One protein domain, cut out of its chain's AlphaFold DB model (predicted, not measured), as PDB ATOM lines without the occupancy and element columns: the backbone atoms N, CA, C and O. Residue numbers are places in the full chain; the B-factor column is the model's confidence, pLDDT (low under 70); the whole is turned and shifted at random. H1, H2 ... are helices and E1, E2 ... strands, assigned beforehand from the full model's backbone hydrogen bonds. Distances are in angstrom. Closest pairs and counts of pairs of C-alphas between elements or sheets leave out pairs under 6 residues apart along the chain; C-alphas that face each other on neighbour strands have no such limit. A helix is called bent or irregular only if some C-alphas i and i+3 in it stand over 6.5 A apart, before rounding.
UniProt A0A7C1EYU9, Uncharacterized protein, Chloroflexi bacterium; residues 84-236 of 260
ATOM      1  N   LEU A  84      19.985 -37.369  40.282       91.50
ATOM      2  CA  LEU A  84      20.817 -37.123  41.454       91.50
ATOM      3  C   LEU A  84      22.132 -36.490  41.023       91.50
ATOM      4  O   LEU A  84      22.679 -36.870  39.991       91.50
ATOM      5  N   VAL A  85      22.664 -35.565  41.816       95.31
ATOM      6  CA  VAL A  85      24.062 -35.139  41.725       95.31
ATOM      7  C   VAL A  85      24.868 -35.800  42.836       95.31
ATOM      8  O   VAL A  85      24.435 -35.819  43.985       95.31
ATOM      9  N   MET A  86      26.035 -36.335  42.488       96.19
ATOM     10  CA  MET A  86      26.994 -36.966  43.386       96.19
ATOM     11  C   MET A  86      28.233 -36.081  43.551       96.19
ATOM     12  O   MET A  86      28.773 -35.547  42.579       96.19
ATOM     13  N   PHE A  87      28.693 -35.975  44.794       97.31
ATOM     14  CA  PHE A  87      29.868 -35.227  45.216       97.31
ATOM     15  C   PHE A  87      30.859 -36.196  45.857       97.31
ATOM     16  O   PHE A  87      30.606 -36.709  46.950       97.31
ATOM     17  N   SER A  88      31.978 -36.448  45.182       96.69
ATOM     18  CA  SER A  88      33.057 -37.297  45.686       96.69
ATOM     19  C   SER A  88      34.404 -36.679  45.353       96.69
ATOM     20  O   SER A  88      34.674 -36.400  44.185       96.69
ATOM     21  N   LEU A  89      35.283 -36.523  46.347       96.50
ATOM     22  CA  LEU A  89      36.662 -36.117  46.069       96.50
ATOM     23  C   LEU A  89      37.401 -37.135  45.199       96.50
ATOM     24  O   LEU A  89      38.283 -36.749  44.442       96.50
ATOM     25  N   ALA A  90      37.029 -38.415  45.261       94.94
ATOM     26  CA  ALA A  90      37.689 -39.462  44.488       94.94
ATOM     27  C   ALA A  90      37.524 -39.269  42.973       94.94
ATOM     28  O   ALA A  90      38.420 -39.644  42.219       94.94
ATOM     29  N   ASP A  91      36.411 -38.673  42.536       94.12
ATOM     30  CA  ASP A  91      36.130 -38.423  41.117       94.12
ATOM     31  C   ASP A  91      36.855 -37.181  40.574       94.12
ATOM     32  O   ASP A  91      37.048 -37.062  39.363       94.12
ATOM     33  N   VAL A  92      37.262 -36.267  41.461       96.50
ATOM     34  CA  VAL A  92      37.911 -34.989  41.117       96.50
ATOM     35  C   VAL A  92      39.342 -34.883  41.644       96.50
ATOM     36  O   VAL A  92      39.942 -33.815  41.563       96.50
ATOM     37  N   ALA A  93      39.903 -35.968  42.182       95.62
ATOM     38  CA  ALA A  93      41.159 -35.932  42.922       95.62
ATOM     39  C   ALA A  93      42.328 -35.382  42.097       95.62
ATOM     40  O   ALA A  93      43.027 -34.485  42.550       95.62
ATOM     41  N   GLU A  94      42.518 -35.868  40.871       95.19
ATOM     42  CA  GLU A  94      43.602 -35.416  39.988       95.19
ATOM     43  C   GLU A  94      43.481 -33.921  39.648       95.19
ATOM     44  O   GLU A  94      44.454 -33.169  39.751       95.19
ATOM     45  N   ALA A  95      42.263 -33.474  39.317       95.75
ATOM     46  CA  ALA A  95      41.976 -32.070  39.046       95.75
ATOM     47  C   ALA A  95      42.205 -31.201  40.291       95.75
ATOM     48  O   ALA A  95      42.731 -30.098  40.178       95.75
ATOM     49  N   LEU A  96      41.859 -31.711  41.477       96.25
ATOM     50  CA  LEU A  96      42.072 -31.027  42.748       96.25
ATOM     51  C   LEU A  96      43.562 -30.904  43.091       96.25
ATOM     52  O   LEU A  96      44.012 -29.808  43.411       96.25
ATOM     53  N   TYR A  97      44.332 -31.991  42.994       96.31
ATOM     54  CA  TYR A  97      45.781 -31.976  43.227       96.31
ATOM     55  C   TYR A  97      46.485 -30.988  42.294       96.31
ATOM     56  O   TYR A  97      47.295 -30.180  42.744       96.31
ATOM     57  N   THR A  98      46.099 -30.992  41.017       95.94
ATOM     58  CA  THR A  98      46.610 -30.046  40.015       95.94
ATOM     59  C   THR A  98      46.222 -28.603  40.345       95.94
ATOM     60  O   THR A  98      47.068 -27.716  40.288       95.94
ATOM     61  N   ALA A  99      44.961 -28.353  40.712       95.25
ATOM     62  CA  ALA A  99      44.469 -27.009  41.015       95.25
ATOM     63  C   ALA A  99      45.115 -26.399  42.268       95.25
ATOM     64  O   ALA A  99      45.269 -25.183  42.344       95.25
ATOM     65  N   LEU A 100      45.481 -27.233  43.243       95.88
ATOM     66  CA  LEU A 100      46.080 -26.795  44.505       95.88
ATOM     67  C   LEU A 100      47.610 -26.836  44.516       95.88
ATOM     68  O   LEU A 100      48.197 -26.500  45.542       95.88
ATOM     69  N   ASP A 101      48.238 -27.242  43.410       96.12
ATOM     70  CA  ASP A 101      49.689 -27.445  43.314       96.12
ATOM     71  C   ASP A 101      50.221 -28.383  44.420       96.12
ATOM     72  O   ASP A 101      51.235 -28.135  45.074       96.12
ATOM     73  N   ILE A 102      49.483 -29.470  44.677       95.88
ATOM     74  CA  ILE A 102      49.845 -30.495  45.661       95.88
ATOM     75  C   ILE A 102      50.303 -31.743  44.910       95.88
ATOM     76  O   ILE A 102      49.585 -32.278  44.063       95.88
ATOM     77  N   SER A 103      51.481 -32.255  45.268       94.88
ATOM     78  CA  SER A 103      51.994 -33.512  44.725       94.88
ATOM     79  C   SER A 103      51.019 -34.660  44.976       94.88
ATOM     80  O   SER A 103      50.625 -34.921  46.116       94.88
ATOM     81  N   MET A 104      50.667 -35.376  43.909       94.31
ATOM     82  CA  MET A 104      49.827 -36.562  44.017       94.31
ATOM     83  C   MET A 104      50.513 -37.645  44.868       94.31
ATOM     84  O   MET A 104      51.736 -37.799  44.803       94.31
ATOM     85  N   PRO A 105      49.744 -38.417  45.653       92.94
ATOM     86  CA  PRO A 105      50.267 -39.558  46.399       92.94
ATOM     87  C   PRO A 105      50.853 -40.611  45.449       92.94
ATOM     88  O   PRO A 105      50.166 -41.125  44.562       92.94
ATOM     89  N   VAL A 106      52.117 -40.958  45.677       93.56
ATOM     90  CA  VAL A 106      52.811 -42.056  44.999       93.56
ATOM     91  C   VAL A 106      53.078 -43.147  46.033       93.56
ATOM     92  O   VAL A 106      53.643 -42.873  47.093       93.56
ATOM     93  N   LYS A 107      52.639 -44.372  45.747       93.19
ATOM     94  CA  LYS A 107      52.909 -45.552  46.574       93.19
ATOM     95  C   LYS A 107      54.376 -45.976  46.476       93.19
ATOM     96  O   LYS A 107      55.110 -45.549  45.589       93.19
ATOM     97  N   GLU A 108      54.797 -46.867  47.373       92.31
ATOM     98  CA  GLU A 108      56.157 -47.432  47.382       92.31
ATOM     99  C   GLU A 108      56.522 -48.158  46.074       92.31
ATOM    100  O   GLU A 108      57.693 -48.225  45.711       92.31
ATOM    101  N   ASP A 109      55.525 -48.662  45.341       92.06
ATOM    102  CA  ASP A 109      55.674 -49.318  44.038       92.06
ATOM    103  C   ASP A 109      55.741 -48.334  42.850       92.06
ATOM    104  O   ASP A 109      55.850 -48.756  41.698       92.06
ATOM    105  N   GLY A 110      55.680 -47.023  43.109       90.88
ATOM    106  CA  GLY A 110      55.659 -45.979  42.084       90.88
ATOM    107  C   GLY A 110      54.284 -45.742  41.452       90.88
ATOM    108  O   GLY A 110      54.168 -44.889  40.569       90.88
ATOM    109  N   THR A 111      53.237 -46.455  41.879       92.69
ATOM    110  CA  THR A 111      51.878 -46.232  41.373       92.69
ATOM    111  C   THR A 111      51.256 -44.989  42.006       92.69
ATOM    112  O   THR A 111      51.416 -44.716  43.196       92.69
ATOM    113  N   ILE A 112      50.541 -44.207  41.197       90.94
ATOM    114  CA  ILE A 112      49.797 -43.037  41.672       90.94
ATOM    115  C   ILE A 112      48.444 -43.528  42.191       90.94
ATOM    116  O   ILE A 112      47.722 -44.221  41.474       90.94
ATOM    117  N   GLU A 113      48.079 -43.155  43.419       92.56
ATOM    118  CA  GLU A 113      46.769 -43.475  44.001       92.56
ATOM    119  C   GLU A 113      45.988 -42.190  44.294       92.56
ATOM    120  O   GLU A 113      45.946 -41.744  45.438       92.56
ATOM    121  N   PRO A 114      45.304 -41.588  43.302       88.44
ATOM    122  CA  PRO A 114      44.642 -40.289  43.470       88.44
ATOM    123  C   PRO A 114      43.620 -40.257  44.616       88.44
ATOM    124  O   PRO A 114      43.288 -39.197  45.131       88.44
ATOM    125  N   LYS A 115      43.117 -41.423  45.030       89.56
ATOM    126  CA  LYS A 115      42.127 -41.570  46.101       89.56
ATOM    127  C   LYS A 115      42.728 -41.529  47.513       89.56
ATOM    128  O   LYS A 115      41.957 -41.518  48.470       89.56
ATOM    129  N   ASP A 116      44.056 -41.512  47.672       91.75
ATOM    130  CA  ASP A 116      44.671 -41.260  48.979       91.75
ATOM    131  C   ASP A 116      44.702 -39.751  49.246       91.75
ATOM    132  O   ASP A 116      45.471 -39.008  48.642       91.75
ATOM    133  N   PHE A 117      43.853 -39.280  50.158       93.62
ATOM    134  CA  PHE A 117      43.755 -37.859  50.503       93.62
ATOM    135  C   PHE A 117      44.738 -37.419  51.592       93.62
ATOM    136  O   PHE A 117      44.725 -36.251  51.978       93.62
ATOM    137  N   LYS A 118      45.609 -38.301  52.105       93.25
ATOM    138  CA  LYS A 118      46.585 -37.922  53.144       93.25
ATOM    139  C   LYS A 118      47.463 -36.725  52.756       93.25
ATOM    140  O   LYS A 118      47.624 -35.863  53.619       93.25
ATOM    141  N   PRO A 119      48.004 -36.606  51.523       94.62
ATOM    142  CA  PRO A 119      48.804 -35.437  51.155       94.62
ATOM    143  C   PRO A 119      47.986 -34.146  51.168       94.62
ATOM    144  O   PRO A 119      48.465 -33.128  51.660       94.62
ATOM    145  N   LEU A 120      46.735 -34.201  50.696       95.56
ATOM    146  CA  LEU A 120      45.811 -33.069  50.748       95.56
ATOM    147  C   LEU A 120      45.554 -32.635  52.197       95.56
ATOM    148  O   LEU A 120      45.718 -31.462  52.517       95.56
ATOM    149  N   ILE A 121      45.206 -33.573  53.084       95.25
ATOM    150  CA  ILE A 121      44.975 -33.274  54.506       95.25
ATOM    151  C   ILE A 121      46.235 -32.687  55.153       95.25
ATOM    152  O   ILE A 121      46.158 -31.653  55.809       95.25
ATOM    153  N   ALA A 122      47.407 -33.278  54.905       95.44
ATOM    154  CA  ALA A 122      48.672 -32.778  55.436       95.44
ATOM    155  C   ALA A 122      49.000 -31.357  54.936       95.44
ATOM    156  O   ALA A 122      49.487 -30.523  55.702       95.44
ATOM    157  N   ALA A 123      48.711 -31.049  53.668       96.19
ATOM    158  CA  ALA A 123      48.883 -29.708  53.110       96.19
ATOM    159  C   ALA A 123      47.936 -28.690  53.768       96.19
ATOM    160  O   ALA A 123      48.356 -27.584  54.110       96.19
ATOM    161  N   LEU A 124      46.679 -29.075  54.006       95.38
ATOM    162  CA  LEU A 124      45.683 -28.236  54.679       95.38
ATOM    163  C   LEU A 124      46.050 -27.969  56.145       95.38
ATOM    164  O   LEU A 124      45.922 -26.841  56.616       95.38
ATOM    165  N   GLU A 125      46.557 -28.976  56.856       94.81
ATOM    166  CA  GLU A 125      46.985 -28.846  58.255       94.81
ATOM    167  C   GLU A 125      48.264 -28.010  58.410       94.81
ATOM    168  O   GLU A 125      48.413 -27.273  59.387       94.81
ATOM    169  N   SER A 126      49.189 -28.101  57.449       96.50
ATOM    170  CA  SER A 126      50.485 -27.411  57.512       96.50
ATOM    171  C   SER A 126      50.464 -25.988  56.946       96.50
ATOM    172  O   SER A 126      51.246 -25.143  57.390       96.50
ATOM    173  N   SER A 127      49.574 -25.688  55.994       97.19
ATOM    174  CA  SER A 127      49.553 -24.408  55.280       97.19
ATOM    175  C   SER A 127      48.299 -23.587  55.580       97.19
ATOM    176  O   SER A 127      47.252 -23.710  54.940       97.19
ATOM    177  N   LYS A 128      48.433 -22.632  56.509       96.12
ATOM    178  CA  LYS A 128      47.389 -21.623  56.763       96.12
ATOM    179  C   LYS A 128      47.076 -20.791  55.513       96.12
ATOM    180  O   LYS A 128      45.917 -20.462  55.285       96.12
ATOM    181  N   ALA A 129      48.093 -20.463  54.714       96.94
ATOM    182  CA  ALA A 129      47.924 -19.676  53.494       96.94
ATOM    183  C   ALA A 129      47.031 -20.399  52.474       96.94
ATOM    184  O   ALA A 129      46.129 -19.779  51.918       96.94
ATOM    185  N   LEU A 130      47.219 -21.712  52.303       96.38
ATOM    186  CA  LEU A 130      46.360 -22.540  51.452       96.38
ATOM    187  C   LEU A 130      44.910 -22.537  51.952       96.38
ATOM    188  O   LEU A 130      43.991 -22.332  51.167       96.38
ATOM    189  N   CYS A 131      44.697 -22.704  53.261       95.44
ATOM    190  CA  CYS A 131      43.356 -22.651  53.851       95.44
ATOM    191  C   CYS A 131      42.676 -21.284  53.671       95.44
ATOM    192  O   CYS A 131      41.465 -21.219  53.454       95.44
ATOM    193  N   ASP A 132      43.431 -20.192  53.792       95.69
ATOM    194  CA  ASP A 132      42.909 -18.840  53.594       95.69
ATOM    195  C   ASP A 132      42.555 -18.595  52.118       95.69
ATOM    196  O   ASP A 132      41.485 -18.050  51.844       95.69
ATOM    197  N   GLN A 133      43.389 -19.065  51.185       95.75
ATOM    198  CA  GLN A 133      43.127 -19.001  49.746       95.75
ATOM    199  C   GLN A 133      41.876 -19.805  49.369       95.75
ATOM    200  O   GLN A 133      40.932 -19.250  48.810       95.75
ATOM    201  N   LEU A 134      41.809 -21.075  49.783       95.94
ATOM    202  CA  LEU A 134      40.643 -21.938  49.574       95.94
ATOM    203  C   LEU A 134      39.369 -21.313  50.129       95.94
ATOM    204  O   LEU A 134      38.328 -21.355  49.484       95.94
ATOM    205  N   ARG A 135      39.439 -20.687  51.311       94.69
ATOM    206  CA  ARG A 135      38.278 -20.008  51.892       94.69
ATOM    207  C   ARG A 135      37.742 -18.912  50.977       94.69
ATOM    208  O   ARG A 135      36.523 -18.790  50.868       94.69
ATOM    209  N   VAL A 136      38.621 -18.121  50.364       95.44
ATOM    210  CA  VAL A 136      38.240 -17.046  49.437       95.44
ATOM    211  C   VAL A 136      37.665 -17.628  48.147       95.44
ATOM    212  O   VAL A 136      36.556 -17.255  47.765       95.44
ATOM    213  N   ASP A 137      38.357 -18.586  47.530       95.00
ATOM    214  CA  ASP A 137      37.948 -19.175  46.249       95.00
ATOM    215  C   ASP A 137      36.612 -19.916  46.366       95.00
ATOM    216  O   ASP A 137      35.695 -19.721  45.566       95.00
ATOM    217  N   MET A 138      36.456 -20.708  47.428       94.38
ATOM    218  CA  MET A 138      35.216 -21.422  47.713       94.38
ATOM    219  C   MET A 138      34.086 -20.452  48.071       94.38
ATOM    220  O   MET A 138      32.945 -20.686  47.680       94.38
ATOM    221  N   ALA A 139      34.347 -19.356  48.791       92.62
ATOM    222  CA  ALA A 139      33.312 -18.354  49.057       92.62
ATOM    223  C   ALA A 139      32.827 -17.685  47.762       92.62
ATOM    224  O   ALA A 139      31.619 -17.616  47.541       92.62
ATOM    225  N   ALA A 140      33.750 -17.282  46.883       93.25
ATOM    226  CA  ALA A 140      33.421 -16.673  45.597       93.25
ATOM    227  C   ALA A 140      32.613 -17.631  44.707       93.25
ATOM    228  O   ALA A 140      31.570 -17.260  44.172       93.25
ATOM    229  N   GLN A 141      33.036 -18.894  44.600       92.50
ATOM    230  CA  GLN A 141      32.288 -19.894  43.840       92.50
ATOM    231  C   GLN A 141      30.892 -20.129  44.428       92.50
ATOM    232  O   GLN A 141      29.918 -20.219  43.684       92.50
ATOM    233  N   TRP A 142      30.767 -20.192  45.754       91.75
ATOM    234  CA  TRP A 142      29.472 -20.401  46.403       91.75
ATOM    235  C   TRP A 142      28.497 -19.251  46.153       91.75
ATOM    236  O   TRP A 142      27.307 -19.482  45.935       91.75
ATOM    237  N   GLU A 143      29.009 -18.019  46.129       92.38
ATOM    238  CA  GLU A 143      28.230 -16.829  45.794       92.38
ATOM    239  C   GLU A 143      27.651 -16.921  44.376       92.38
ATOM    240  O   GLU A 143      26.469 -16.637  44.183       92.38
ATOM    241  N   THR A 144      28.420 -17.425  43.399       91.44
ATOM    242  CA  THR A 144      27.914 -17.610  42.024       91.44
ATOM    243  C   THR A 144      26.787 -18.637  41.913       91.44
ATOM    244  O   THR A 144      25.934 -18.518  41.035       91.44
ATOM    245  N   ILE A 145      26.745 -19.623  42.816       92.38
ATOM    246  CA  ILE A 145      25.673 -20.627  42.856       92.38
ATOM    247  C   ILE A 145      24.375 -20.011  43.397       92.38
ATOM    248  O   ILE A 145      23.284 -20.464  43.050       92.38
ATOM    249  N   GLY A 146      24.474 -18.977  44.242       90.81
ATOM    250  CA  GLY A 146      23.313 -18.279  44.796       90.81
ATOM    251  C   GLY A 146      22.427 -19.179  45.663       90.81
ATOM    252  O   GLY A 146      21.200 -19.046  45.658       90.81
ATOM    253  N   LEU A 147      23.021 -20.140  46.380       90.38
ATOM    254  CA  LEU A 147      22.267 -21.076  47.213       90.38
ATOM    255  C   LEU A 147      21.685 -20.352  48.439       90.38
ATOM    256  O   LEU A 147      22.428 -19.884  49.298       90.38
ATOM    257  N   VAL A 148      20.356 -20.299  48.553       90.31
ATOM    258  CA  VAL A 148      19.659 -19.692  49.702       90.31
ATOM    259  C   VAL A 148      18.966 -20.757  50.550       90.31
ATOM    260  O   VAL A 148      18.157 -21.536  50.049       90.31
ATOM    261  N   GLY A 149      19.214 -20.759  51.858       92.19
ATOM    262  CA  GLY A 149      18.594 -21.706  52.788       92.19
ATOM    263  C   GLY A 149      19.242 -23.093  52.780       92.19
ATOM    264  O   GLY A 149      20.263 -23.320  52.139       92.19
ATOM    265  N   ALA A 150      18.663 -24.018  53.545       94.12
ATOM    266  CA  ALA A 150      19.216 -25.356  53.716       94.12
ATOM    267  C   ALA A 150      18.895 -26.271  52.525       94.12
ATOM    268  O   ALA A 150      17.810 -26.197  51.944       94.12
ATOM    269  N   VAL A 151      19.832 -27.162  52.207       95.25
ATOM    270  CA  VAL A 151      19.672 -28.231  51.215       95.25
ATOM    271  C   VAL A 151      19.875 -29.576  51.893       95.25
ATOM    272  O   VAL A 151      20.810 -29.738  52.678       95.25
ATOM    273  N   HIS A 152      19.026 -30.552  51.581       94.19
ATOM    274  CA  HIS A 152      19.258 -31.920  52.023       94.19
ATOM    275  C   HIS A 152      20.333 -32.592  51.169       94.19
ATOM    276  O   HIS A 152      20.325 -32.530  49.936       94.19
ATOM    277  N   VAL A 153      21.257 -33.248  51.859       95.19
ATOM    278  CA  VAL A 153      22.292 -34.090  51.265       95.19
ATOM    279  C   VAL A 153      22.282 -35.438  51.964       95.19
ATOM    280  O   VAL A 153      21.994 -35.526  53.157       95.19
ATOM    281  N   TYR A 154      22.613 -36.485  51.226       92.94
ATOM    282  CA  TYR A 154      22.540 -37.861  51.698       92.94
ATOM    283  C   TYR A 154      23.874 -38.551  51.472       92.94
ATOM    284  O   TYR A 154      24.556 -38.271  50.490       92.94
ATOM    285  N   ASP A 155      24.242 -39.463  52.366       93.62
ATOM    286  CA  ASP A 155      25.400 -40.319  52.131       93.62
ATOM    287  C   ASP A 155      25.116 -41.213  50.922       93.62
ATOM    288  O   ASP A 155      24.061 -41.849  50.849       93.62
ATOM    289  N   TRP A 156      26.069 -41.306  50.002       90.94
ATOM    290  CA  TRP A 156      26.007 -42.254  48.899       90.94
ATOM    291  C   TRP A 156      26.164 -43.677  49.426       90.94
ATOM    292  O   TRP A 156      27.256 -44.100  49.811       90.94
ATOM    293  N   ARG A 157      25.050 -44.407  49.473       88.56
ATOM    294  CA  ARG A 157      24.979 -45.792  49.945       88.56
ATOM    295  C   ARG A 157      24.248 -46.660  48.936       88.56
ATOM    296  O   ARG A 157      23.412 -46.169  48.177       88.56
ATOM    297  N   GLU A 158      24.556 -47.950  48.946       84.25
ATOM    298  CA  GLU A 158      24.013 -48.900  47.978       84.25
ATOM    299  C   GLU A 158      22.488 -49.010  48.074       84.25
ATOM    300  O   GLU A 158      21.796 -49.046  47.062       84.25
ATOM    301  N   GLU A 159      21.939 -48.939  49.286       83.12
ATOM    302  CA  GLU A 159      20.496 -49.003  49.519       83.12
ATOM    303  C   GLU A 159      19.760 -47.840  48.845       83.12
ATOM    304  O   GLU A 159      18.671 -48.016  48.303       83.12
ATOM    305  N   VAL A 160      20.375 -46.654  48.827       80.19
ATOM    306  CA  VAL A 160      19.795 -45.475  48.176       80.19
ATOM    307  C   VAL A 160      19.826 -45.615  46.657       80.19
ATOM    308  O   VAL A 160      18.860 -45.236  45.990       80.19
ATOM    309  N   LYS A 161      20.892 -46.207  46.102       81.50
ATOM    310  CA  LYS A 161      20.952 -46.507  44.666       81.50
ATOM    311  C   LYS A 161      19.860 -47.488  44.270       81.50
ATOM    312  O   LYS A 161      19.137 -47.225  43.314       81.50
ATOM    313  N   VAL A 162      19.702 -48.578  45.024       83.50
ATOM    314  CA  VAL A 162      18.676 -49.598  44.769       83.50
ATOM    315  C   VAL A 162      17.275 -48.996  44.863       83.50
ATOM    316  O   VAL A 162      16.457 -49.225  43.971       83.50
ATOM    317  N   ALA A 163      17.001 -48.183  45.887       82.06
ATOM    318  CA  ALA A 163      15.711 -47.515  46.056       82.06
ATOM    319  C   ALA A 163      15.410 -46.530  44.912       82.06
ATOM    320  O   ALA A 163      14.323 -46.559  44.329       82.06
ATOM    321  N   THR A 164      16.392 -45.705  44.540       82.25
ATOM    322  CA  THR A 164      16.274 -44.756  43.425       82.25
ATOM    323  C   THR A 164      16.059 -45.494  42.106       82.25
ATOM    324  O   THR A 164      15.143 -45.164  41.358       82.25
ATOM    325  N   ASN A 165      16.845 -46.540  41.844       84.19
ATOM    326  CA  ASN A 165      16.716 -47.360  40.647       84.19
ATOM    327  C   ASN A 165      15.331 -48.021  40.562       84.19
ATOM    328  O   ASN A 165      14.659 -47.904  39.543       84.19
ATOM    329  N   SER A 166      14.864 -48.638  41.652       84.75
ATOM    330  CA  SER A 166      13.554 -49.304  41.711       84.75
ATOM    331  C   SER A 166      12.412 -48.337  41.396       84.75
ATOM    332  O   SER A 166      11.502 -48.657  40.630       84.75
ATOM    333  N   ARG A 167      12.479 -47.116  41.937       84.50
ATOM    334  CA  ARG A 167      11.511 -46.063  41.630       84.50
ATOM    335  C   ARG A 167      11.573 -45.637  40.162       84.50
ATOM    336  O   ARG A 167      10.527 -45.533  39.527       84.50
ATOM    337  N   LEU A 168      12.766 -45.353  39.636       84.88
ATOM    338  CA  LEU A 168      12.928 -44.872  38.260       84.88
ATOM    339  C   LEU A 168      12.488 -45.932  37.243       84.88
ATOM    340  O   LEU A 168      11.783 -45.609  36.288       84.88
ATOM    341  N   GLN A 169      12.758 -47.207  37.523       85.69
ATOM    342  CA  GLN A 169      12.221 -48.329  36.756       85.69
ATOM    343  C   GLN A 169      10.686 -48.381  36.791       85.69
ATOM    344  O   GLN A 169      10.065 -48.568  35.742       85.69
ATOM    345  N   ALA A 170      10.054 -48.152  37.949       86.31
ATOM    346  CA  ALA A 170       8.592 -48.157  38.075       86.31
ATOM    347  C   ALA A 170       7.907 -47.082  37.208       86.31
ATOM    348  O   ALA A 170       6.810 -47.309  36.696       86.31
ATOM    349  N   ILE A 171       8.566 -45.939  36.992       87.56
ATOM    350  CA  ILE A 171       8.082 -44.866  36.104       87.56
ATOM    351  C   ILE A 171       8.647 -44.955  34.676       87.56
ATOM    352  O   ILE A 171       8.414 -44.055  33.871       87.56
ATOM    353  N   LYS A 172       9.368 -46.036  34.344       87.69
ATOM    354  CA  LYS A 172      10.038 -46.255  33.048       87.69
ATOM    355  C   LYS A 172      11.042 -45.150  32.675       87.69
ATOM    356  O   LYS A 172      11.265 -44.888  31.493       87.69
ATOM    357  N   ALA A 173      11.650 -44.508  33.670       85.31
ATOM    358  CA  ALA A 173      12.732 -43.549  33.490       85.31
ATOM    359  C   ALA A 173      14.093 -44.251  33.595       85.31
ATOM    360  O   ALA A 173      14.270 -45.188  34.374       85.31
ATOM    361  N   GLN A 174      15.076 -43.786  32.822       82.12
ATOM    362  CA  GLN A 174      16.444 -44.283  32.954       82.12
ATOM    363  C   GLN A 174      17.085 -43.716  34.224       82.12
ATOM    364  O   GLN A 174      17.072 -42.496  34.407       82.12
ATOM    365  N   PRO A 175      17.682 -44.560  35.079       79.19
ATOM    366  CA  PRO A 175      18.305 -44.104  36.304       79.19
ATOM    367  C   PRO A 175      19.642 -43.434  35.983       79.19
ATOM    368  O   PRO A 175      20.651 -44.094  35.742       79.19
ATOM    369  N   ARG A 176      19.639 -42.100  35.937       84.94
ATOM    370  CA  ARG A 176      20.823 -41.289  35.637       84.94
ATOM    371  C   ARG A 176      21.254 -40.505  36.861       84.94
ATOM    372  O   ARG A 176      20.423 -39.970  37.598       84.94
ATOM    373  N   PHE A 177      22.560 -40.388  37.034       90.25
ATOM    374  CA  PHE A 177      23.135 -39.471  38.002       90.25
ATOM    375  C   PHE A 177      24.237 -38.637  37.362       90.25
ATOM    376  O   PHE A 177      24.852 -39.002  36.362       90.25
ATOM    377  N   ILE A 178      24.442 -37.470  37.950       94.50
ATOM    378  CA  ILE A 178      25.417 -36.478  37.548       94.50
ATOM    379  C   ILE A 178      26.554 -36.537  38.557       94.50
ATOM    380  O   ILE A 178      26.342 -36.297  39.741       94.50
ATOM    381  N   ARG A 179      27.776 -36.815  38.119       95.75
ATOM    382  CA  ARG A 179      28.969 -36.599  38.937       95.75
ATOM    383  C   ARG A 179      29.433 -35.168  38.756       95.75
ATOM    384  O   ARG A 179      29.736 -34.757  37.633       95.75
ATOM    385  N   ALA A 180      29.495 -34.418  39.849       97.19
ATOM    386  CA  ALA A 180      30.133 -33.111  39.830       97.19
ATOM    387  C   ALA A 180      31.629 -33.290  39.520       97.19
ATOM    388  O   ALA A 180      32.308 -34.065  40.190       97.19
ATOM    389  N   ALA A 181      32.121 -32.606  38.482       96.75
ATOM    390  CA  ALA A 181      33.505 -32.736  38.021       96.75
ATOM    391  C   ALA A 181      34.384 -31.538  38.413       96.75
ATOM    392  O   ALA A 181      35.604 -31.598  38.264       96.75
ATOM    393  N   ASP A 182      33.782 -30.457  38.915       96.69
ATOM    394  CA  ASP A 182      34.516 -29.299  39.407       96.69
ATOM    395  C   ASP A 182      35.067 -29.541  40.827       96.69
ATOM    396  O   ASP A 182      34.286 -29.779  41.759       96.69
ATOM    397  N   PRO A 183      36.398 -29.476  41.026       96.94
ATOM    398  CA  PRO A 183      37.015 -29.817  42.302       96.94
ATOM    399  C   PRO A 183      36.652 -28.833  43.417       96.94
ATOM    400  O   PRO A 183      36.443 -29.257  44.555       96.94
ATOM    401  N   MET A 184      36.540 -27.536  43.108       96.06
ATOM    402  CA  MET A 184      36.194 -26.521  44.105       96.06
ATOM    403  C   MET A 184      34.751 -26.688  44.572       96.06
ATOM    404  O   MET A 184      34.490 -26.630  45.771       96.06
ATOM    405  N   PHE A 185      33.834 -27.002  43.660       97.00
ATOM    406  CA  PHE A 185      32.421 -27.175  43.957       97.00
ATOM    407  C   PHE A 185      32.194 -28.399  44.836       97.00
ATOM    408  O   PHE A 185      31.511 -28.311  45.861       97.00
ATOM    409  N   VAL A 186      32.826 -29.526  44.488       97.50
ATOM    410  CA  VAL A 186      32.795 -30.745  45.305       97.50
ATOM    411  C   VAL A 186      33.360 -30.466  46.698       97.50
ATOM    412  O   VAL A 186      32.719 -30.801  47.697       97.50
ATOM    413  N   LEU A 187      34.516 -29.799  46.788       96.88
ATOM    414  CA  LEU A 187      35.130 -29.442  48.068       96.88
ATOM    415  C   LEU A 187      34.216 -28.528  48.908       96.88
ATOM    416  O   LEU A 187      34.110 -28.692  50.126       96.88
ATOM    417  N   ASN A 188      33.504 -27.597  48.271       96.06
ATOM    418  CA  ASN A 188      32.578 -26.665  48.922       96.06
ATOM    419  C   ASN A 188      31.387 -27.385  49.546       96.06
ATOM    420  O   ASN A 188      31.091 -27.200  50.728       96.06
ATOM    421  N   VAL A 189      30.760 -28.283  48.786       97.19
ATOM    422  CA  VAL A 189      29.644 -29.093  49.281       97.19
ATOM    423  C   VAL A 189      30.092 -29.978  50.447       97.19
ATOM    424  O   VAL A 189      29.467 -29.957  51.510       97.19
ATOM    425  N   LEU A 190      31.195 -30.717  50.289       97.12
ATOM    426  CA  LEU A 190      31.670 -31.659  51.309       97.12
ATOM    427  C   LEU A 190      32.095 -30.960  52.606       97.12
ATOM    428  O   LEU A 190      31.760 -31.433  53.699       97.12
ATOM    429  N   SER A 191      32.771 -29.813  52.493       96.19
ATOM    430  CA  SER A 191      33.272 -29.056  53.645       96.19
ATOM    431  C   SER A 191      32.178 -28.321  54.425       96.19
ATOM    432  O   SER A 191      32.333 -28.101  55.633       96.19
ATOM    433  N   ARG A 192      31.054 -27.972  53.787       96.06
ATOM    434  CA  ARG A 192      29.917 -27.271  54.417       96.06
ATOM    435  C   ARG A 192      28.801 -28.195  54.893       96.06
ATOM    436  O   ARG A 192      28.058 -27.825  55.806       96.06
ATOM    437  N   ALA A 193      28.684 -29.396  54.328       96.81
ATOM    438  CA  ALA A 193      27.660 -30.363  54.710       96.81
ATOM    439  C   ALA A 193      27.855 -30.885  56.147       96.81
ATOM    440  O   ALA A 193      28.907 -31.436  56.498       96.81
ATOM    441  N   ARG A 194      26.817 -30.762  56.981       94.19
ATOM    442  CA  ARG A 194      26.766 -31.255  58.367       94.19
ATOM    443  C   ARG A 194      25.616 -32.231  58.533       94.19
ATOM    444  O   ARG A 194      24.466 -31.884  58.278       94.19
ATOM    445  N   SER A 195      25.936 -33.444  58.983       88.00
ATOM    446  CA  SER A 195      24.992 -34.564  59.063       88.00
ATOM    447  C   SER A 195      24.351 -34.832  57.695       88.00
ATOM    448  O   SER A 195      24.974 -35.501  56.881       88.00
ATOM    449  N   TYR A 196      23.190 -34.238  57.418       91.56
ATOM    450  CA  TYR A 196      22.423 -34.382  56.173       91.56
ATOM    451  C   TYR A 196      21.916 -33.037  55.636       91.56
ATOM    452  O   TYR A 196      20.991 -32.973  54.829       91.56
ATOM    453  N   LEU A 197      22.501 -31.940  56.122       94.94
ATOM    454  CA  LEU A 197      22.145 -30.582  55.748       94.94
ATOM    455  C   LEU A 197      23.371 -29.850  55.223       94.94
ATOM    456  O   LEU A 197      24.398 -29.728  55.895       94.94
ATOM    457  N   LEU A 198      23.236 -29.329  54.017       96.25
ATOM    458  CA  LEU A 198      24.136 -28.359  53.437       96.25
ATOM    459  C   LEU A 198      23.578 -26.966  53.732       96.25
ATOM    460  O   LEU A 198      22.474 -26.616  53.313       96.25
ATOM    461  N   LEU A 199      24.344 -26.191  54.493       93.56
ATOM    462  CA  LEU A 199      24.004 -24.825  54.872       93.56
ATOM    463  C   LEU A 199      24.978 -23.874  54.166       93.56
ATOM    464  O   LEU A 199      26.184 -24.036  54.350       93.56
ATOM    465  N   PRO A 200      24.495 -22.887  53.393       89.06
ATOM    466  CA  PRO A 200      25.354 -21.948  52.681       89.06
ATOM    467  C   PRO A 200      26.366 -21.249  53.580       89.06
ATOM    468  O   PRO A 200      27.529 -21.145  53.219       89.06
ATOM    469  N   ASP A 201      25.942 -20.854  54.779       90.69
ATOM    470  CA  ASP A 201      26.753 -20.067  55.709       90.69
ATOM    471  C   ASP A 201      27.446 -20.917  56.785       90.69
ATOM    472  O   ASP A 201      27.978 -20.376  57.758       90.69
ATOM    473  N   SER A 202      27.448 -22.252  56.663       93.00
ATOM    474  CA  SER A 202      28.182 -23.070  57.632       93.00
ATOM    475  C   SER A 202      29.684 -22.834  57.516       93.00
ATOM    476  O   SER A 202      30.238 -22.661  56.430       93.00
ATOM    477  N   ALA A 203      30.362 -22.857  58.665       92.56
ATOM    478  CA  ALA A 203      31.816 -22.849  58.696       92.56
ATOM    479  C   ALA A 203      32.353 -24.043  57.897       92.56
ATOM    480  O   ALA A 203      31.879 -25.162  58.094       92.56
ATOM    481  N   MET A 204      33.345 -23.822  57.037       93.88
ATOM    482  CA  MET A 204      33.998 -24.898  56.290       93.88
ATOM    483  C   MET A 204      34.824 -25.768  57.235       93.88
ATOM    484  O   MET A 204      35.609 -25.253  58.030       93.88
ATOM    485  N   ALA A 205      34.639 -27.082  57.138       94.56
ATOM    486  CA  ALA A 205      35.459 -28.068  57.828       94.56
ATOM    487  C   ALA A 205      36.202 -28.877  56.767       94.56
ATOM    488  O   ALA A 205      35.584 -29.500  55.904       94.56
ATOM    489  N   LEU A 206      37.526 -28.759  56.785       93.75
ATOM    490  CA  LEU A 206      38.438 -29.357  55.807       93.75
ATOM    491  C   LEU A 206      39.177 -30.565  56.401       93.75
ATOM    492  O   LEU A 206      40.268 -30.918  55.968       93.75
ATOM    493  N   ASP A 207      38.595 -31.181  57.422       91.88
ATOM    494  CA  ASP A 207      39.113 -32.372  58.066       91.88
ATOM    495  C   ASP A 207      38.645 -33.647  57.359       91.88
ATOM    496  O   ASP A 207      37.603 -33.729  56.697       91.88
ATOM    497  N   ARG A 208      39.455 -34.684  57.554       92.75
ATOM    498  CA  ARG A 208      39.317 -36.002  56.945       92.75
ATOM    499  C   ARG A 208      37.887 -36.571  56.919       92.75
ATOM    500  O   ARG A 208      37.443 -36.934  55.830       92.75
ATOM    501  N   PRO A 209      37.127 -36.636  58.034       93.56
ATOM    502  CA  PRO A 209      35.808 -37.268  58.023       93.56
ATOM    503  C   PRO A 209      34.774 -36.519  57.177       93.56
ATOM    504  O   PRO A 209      33.744 -37.102  56.854       93.56
ATOM    505  N   PHE A 210      35.005 -35.254  56.816       94.12
ATOM    506  CA  PHE A 210      34.108 -34.518  55.927       94.12
ATOM    507  C   PHE A 210      34.465 -34.741  54.463       94.12
ATOM    508  O   PHE A 210      33.557 -34.917  53.650       94.12
ATOM    509  N   LEU A 211      35.767 -34.768  54.169       93.94
ATOM    510  CA  LEU A 211      36.331 -34.855  52.824       93.94
ATOM    511  C   LEU A 211      36.294 -36.269  52.227       93.94
ATOM    512  O   LEU A 211      36.114 -36.413  51.023       93.94
ATOM    513  N   GLU A 212      36.398 -37.316  53.050       93.88
ATOM    514  CA  GLU A 212      36.351 -38.715  52.583       93.88
ATOM    515  C   GLU A 212      34.931 -39.219  52.272       93.88
ATOM    516  O   GLU A 212      34.750 -40.329  51.767       93.88
ATOM    517  N   ARG A 213      33.896 -38.426  52.569       95.25
ATOM    518  CA  ARG A 213      32.507 -38.814  52.305       95.25
ATOM    519  C   ARG A 213      32.183 -38.685  50.825       95.25
ATOM    520  O   ARG A 213      32.689 -37.814  50.127       95.25
ATOM    521  N   THR A 214      31.247 -39.514  50.382       96.25
ATOM    522  CA  THR A 214      30.548 -39.307  49.115       96.25
ATOM    523  C   THR A 214      29.113 -38.928  49.431       96.25
ATOM    524  O   THR A 214      28.417 -39.671  50.125       96.25
ATOM    525  N   LEU A 215      28.693 -37.755  48.967       96.25
ATOM    526  CA  LEU A 215      27.352 -37.227  49.200       96.25
ATOM    527  C   LEU A 215      26.560 -37.187  47.897       96.25
ATOM    528  O   LEU A 215      27.134 -37.101  46.815       96.25
ATOM    529  N   MET A 216      25.238 -37.183  48.006       95.19
ATOM    530  CA  MET A 216      24.338 -36.896  46.896       95.19
ATOM    531  C   MET A 216      23.252 -35.904  47.284       95.19
ATOM    532  O   MET A 216      22.919 -35.753  48.462       95.19
ATOM    533  N   SER A 217      22.674 -35.262  46.280       94.75
ATOM    534  CA  SER A 217      21.479 -34.438  46.419       94.75
ATOM    535  C   SER A 217      20.651 -34.508  45.142       94.75
ATOM    536  O   SER A 217      21.180 -34.681  44.048       94.75
ATOM    537  N   ASP A 218      19.350 -34.353  45.288       92.38
ATOM    538  CA  ASP A 218      18.388 -34.139  44.216       92.38
ATOM    539  C   ASP A 218      17.961 -32.666  44.117       92.38
ATOM    540  O   ASP A 218      17.110 -32.333  43.299       92.38
ATOM    541  N   ASP A 219      18.540 -31.766  44.924       94.06
ATOM    542  CA  ASP A 219      18.163 -30.353  44.907       94.06
ATOM    543  C   ASP A 219      18.430 -29.731  43.521       94.06
ATOM    544  O   ASP A 219      19.564 -29.772  43.020       94.06
ATOM    545  N   PRO A 220      17.416 -29.106  42.893       93.06
ATOM    546  CA  PRO A 220      17.526 -28.596  41.531       93.06
ATOM    547  C   PRO A 220      18.594 -27.508  41.387       93.06
ATOM    548  O   PRO A 220      19.162 -27.347  40.306       93.06
ATOM    549  N   ARG A 221      18.913 -26.772  42.458       94.19
ATOM    550  CA  ARG A 221      19.943 -25.725  42.432       94.19
ATOM    551  C   ARG A 221      21.332 -26.335  42.325       94.19
ATOM    552  O   ARG A 221      22.137 -25.867  41.526       94.19
ATOM    553  N   LEU A 222      21.589 -27.410  43.070       95.75
ATOM    554  CA  LEU A 222      22.854 -28.137  42.995       95.75
ATOM    555  C   LEU A 222      23.004 -28.889  41.670       95.75
ATOM    556  O   LEU A 222      24.093 -28.892  41.098       95.75
ATOM    557  N   LEU A 223      21.918 -29.465  41.148       94.69
ATOM    558  CA  LEU A 223      21.901 -30.080  39.818       94.69
ATOM    559  C   LEU A 223      22.248 -29.066  38.721       94.69
ATOM    560  O   LEU A 223      23.078 -29.343  37.857       94.69
ATOM    561  N   ASN A 224      21.639 -27.880  38.761       94.88
ATOM    562  CA  ASN A 224      21.923 -26.818  37.797       94.88
ATOM    563  C   ASN A 224      23.353 -26.283  37.945       94.88
ATOM    564  O   ASN A 224      24.024 -26.069  36.937       94.88
ATOM    565  N   ALA A 225      23.845 -26.125  39.178       95.62
ATOM    566  CA  ALA A 225      25.228 -25.737  39.433       95.62
ATOM    567  C   ALA A 225      26.220 -26.753  38.850       95.62
ATOM    568  O   ALA A 225      27.127 -26.359  38.124       95.62
ATOM    569  N   ALA A 226      26.005 -28.055  39.078       96.06
ATOM    570  CA  ALA A 226      26.849 -29.111  38.521       96.06
ATOM    571  C   ALA A 226      26.897 -29.058  36.986       96.06
ATOM    572  O   ALA A 226      27.977 -29.099  36.405       96.06
ATOM    573  N   ARG A 227      25.739 -28.888  36.336       95.38
ATOM    574  CA  ARG A 227      25.653 -28.775  34.870       95.38
ATOM    575  C   ARG A 227      26.406 -27.568  34.308       95.38
ATOM    576  O   ARG A 227      26.923 -27.640  33.199       95.38
ATOM    577  N   ASN A 228      26.470 -26.473  35.061       95.38
ATOM    578  CA  ASN A 228      27.153 -25.249  34.640       95.38
ATOM    579  C   ASN A 228      28.661 -25.270  34.933       95.38
ATOM    580  O   ASN A 228      29.424 -24.620  34.224       95.38
ATOM    581  N   LEU A 229      29.084 -25.984  35.981       90.44
ATOM    582  CA  LEU A 229      30.462 -25.981  36.482       90.44
ATOM    583  C   LEU A 229      31.328 -27.118  35.933       90.44
ATOM    584  O   LEU A 229      32.503 -27.151  36.268       90.44
ATOM    585  N   ASN A 230      30.786 -27.976  35.056       89.62
ATOM    586  CA  ASN A 230      31.355 -29.224  34.527       89.62
ATOM    587  C   ASN A 230      30.860 -30.468  35.283       89.62
ATOM    588  O   ASN A 230      30.923 -30.567  36.514       89.62
ATOM    589  N   HIS A 231      30.410 -31.460  34.517       94.19
ATOM    590  CA  HIS A 231      29.850 -32.696  35.044       94.19
ATOM    591  C   HIS A 231      30.089 -33.893  34.128       94.19
ATOM    592  O   HIS A 231      30.371 -33.753  32.940       94.19
ATOM    593  N   LYS A 232      29.938 -35.090  34.697       92.94
ATOM    594  CA  LYS A 232      29.845 -36.352  33.952       92.94
ATOM    595  C   LYS A 232      28.490 -36.987  34.233       92.94
ATOM    596  O   LYS A 232      28.064 -37.014  35.383       92.94
ATOM    597  N   GLU A 233      27.803 -37.463  33.206       91.50
ATOM    598  CA  GLU A 233      26.546 -38.200  33.369       91.50
ATOM    599  C   GLU A 233      26.819 -39.692  33.258       91.50
ATOM    600  O   GLU A 233      27.365 -40.136  32.253       91.50
ATOM    601  N   ASP A 234      26.396 -40.445  34.271       88.31
ATOM    602  CA  ASP A 234      26.540 -41.895  34.319       88.31
ATOM    603  C   ASP A 234      25.188 -42.569  34.583       88.31
ATOM    604  O   ASP A 234      24.246 -41.983  35.136       88.31
ATOM    605  N   LEU A 235      25.103 -43.841  34.198       84.88
ATOM    606  CA  LEU A 235      23.983 -44.709  34.539       84.88
ATOM    607  C   LEU A 235      24.165 -45.234  35.964       84.88
ATOM    608  O   LEU A 235      25.222 -45.755  36.308       84.88
ATOM    609  N   LEU A 236      23.130 -45.098  36.797       79.81
ATOM    610  CA  LEU A 236      23.159 -45.506  38.207       79.81
ATOM    611  C   LEU A 236      23.376 -47.012  38.369       79.81
ATOM    612  O   LEU A 236      24.039 -47.455  39.304       79.81
TER     613      LEU A 236
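Overview. This is residues 84 to 236 of the 260 residues of an uncharacterized protein of Chloroflexi bacterium (UniProt A0A7C1EYU9). A small, strongly twisted sheet of four strands has two helices, H5 and H7, packed over one face, and the long helix H3 crosses H5 on the side away from the sheet. H1 and H2 gather at one end of the longest axis, with the long loop of residues 100 to 117 beside them, and H4 lies toward the other end, grazing the sheet. The printed part has 153 residues, with seven named helices and four named strands in the order E1 H1 H2 H3 H4 E2 H5 H6 E3 H7 E4; the sheet runs E3 E1 E2 E4 and is mixed, and the class is mixed, helices and strands. The whole is compact, with a radius of gyration of the C-alphas of 16.0 A and spans of 50 by 41 by 26 A.

Arrangement. E1, residues 84 to 88, is an inner strand, and its parallel neighbour is E2, residues 176 to 180, with N 86 and O 178 within hydrogen-bond range at 2.8 A. On the other side of E1 is E3, residues 214 to 217, an antiparallel edge strand with N 87 and O 215 2.8 A apart. E4, residues 231 to 235, is the other edge strand, antiparallel to E2, with N 179 and O 232 2.8 A apart. H1, residues 89 to 99, only grazes the sheet with residues 89 to 92; it is irregular, with C-alphas 91 and 94 8.1 A apart. The hub is H5, residues 183 to 192, over E1 and, only just, with 3 C-alphas, over E3; its height over the sheet is 8.7 A, and it runs across the strands, at 85 degrees to E1 on the local plane. H1 and H5 touch at a steep tilt of 60 degrees, opposite ways, the closest C-alphas being those of Leu 96 and Pro 183, 5.2 A apart. H3, residues 128 to 145, touches H5 with residues 137 to 142 alone, about perpendicular at 85 degrees; the closest C-alphas are those of Met 138 and Asn 188, 6.0 A apart. H2, residues 118 to 126, and H3 touch only at the corner, and only just, with 3 pairs of C-alphas within 8 A, the closest being Leu 124 and Cys 131 at 6.1 A. H6, residues 208 to 211, touches H5, the closest C-alphas being those of Leu 190 and Leu 211, 5.9 A apart. H7, residues 220 to 229, is on the same face as H5, at a height of 8.9 A over the sheet. It lies over E1 and E2, only just, with 3 C-alphas on each, and runs slantwise to the strands, at 56 degrees to E1 on the local plane. E1, H1 to H4 and E2 form a strand-helix-strand unit, two parallel neighbour strands with helices between; E3, H7 and E4 form a split one, with E1 and E2 between its strands and a right-handed crossover. H4, residues 158 to 170, only grazes the sheet with residues 160 to 168, and touches no helix. Every O i to N i+4 pair is within hydrogen-bond range in H2, H3, H4, H5 and H7; in H1 it is 5 of 7, and H6 is too short for such a pair.

Along the chain. E1 begins at C-alpha 84, (20.817, -37.123, 41.454). H3 is the longest helix, 25.8 A from C-alpha 128 at (47.389, -21.623, 56.763) to C-alpha 145; H4 measures 18.3 A, H5 14.3 A and H7 14.1 A. E4, 13.4 A long, ends at C-alpha 235, (23.983, -44.709, 34.539).

Size, cuts and confidence. The C-alphas farthest apart are those of Ala 129 and Ala 170, 51.0 A. The printed part has no cut. The links H1 to H2, H3 to H4 and H5 to H6 are long; the others are tight. Residues 154 to 155 pair antiparallel with residues 215 to 216 of E3. The mean pLDDT of the printed part is 92.7, and no printed residue is under 70.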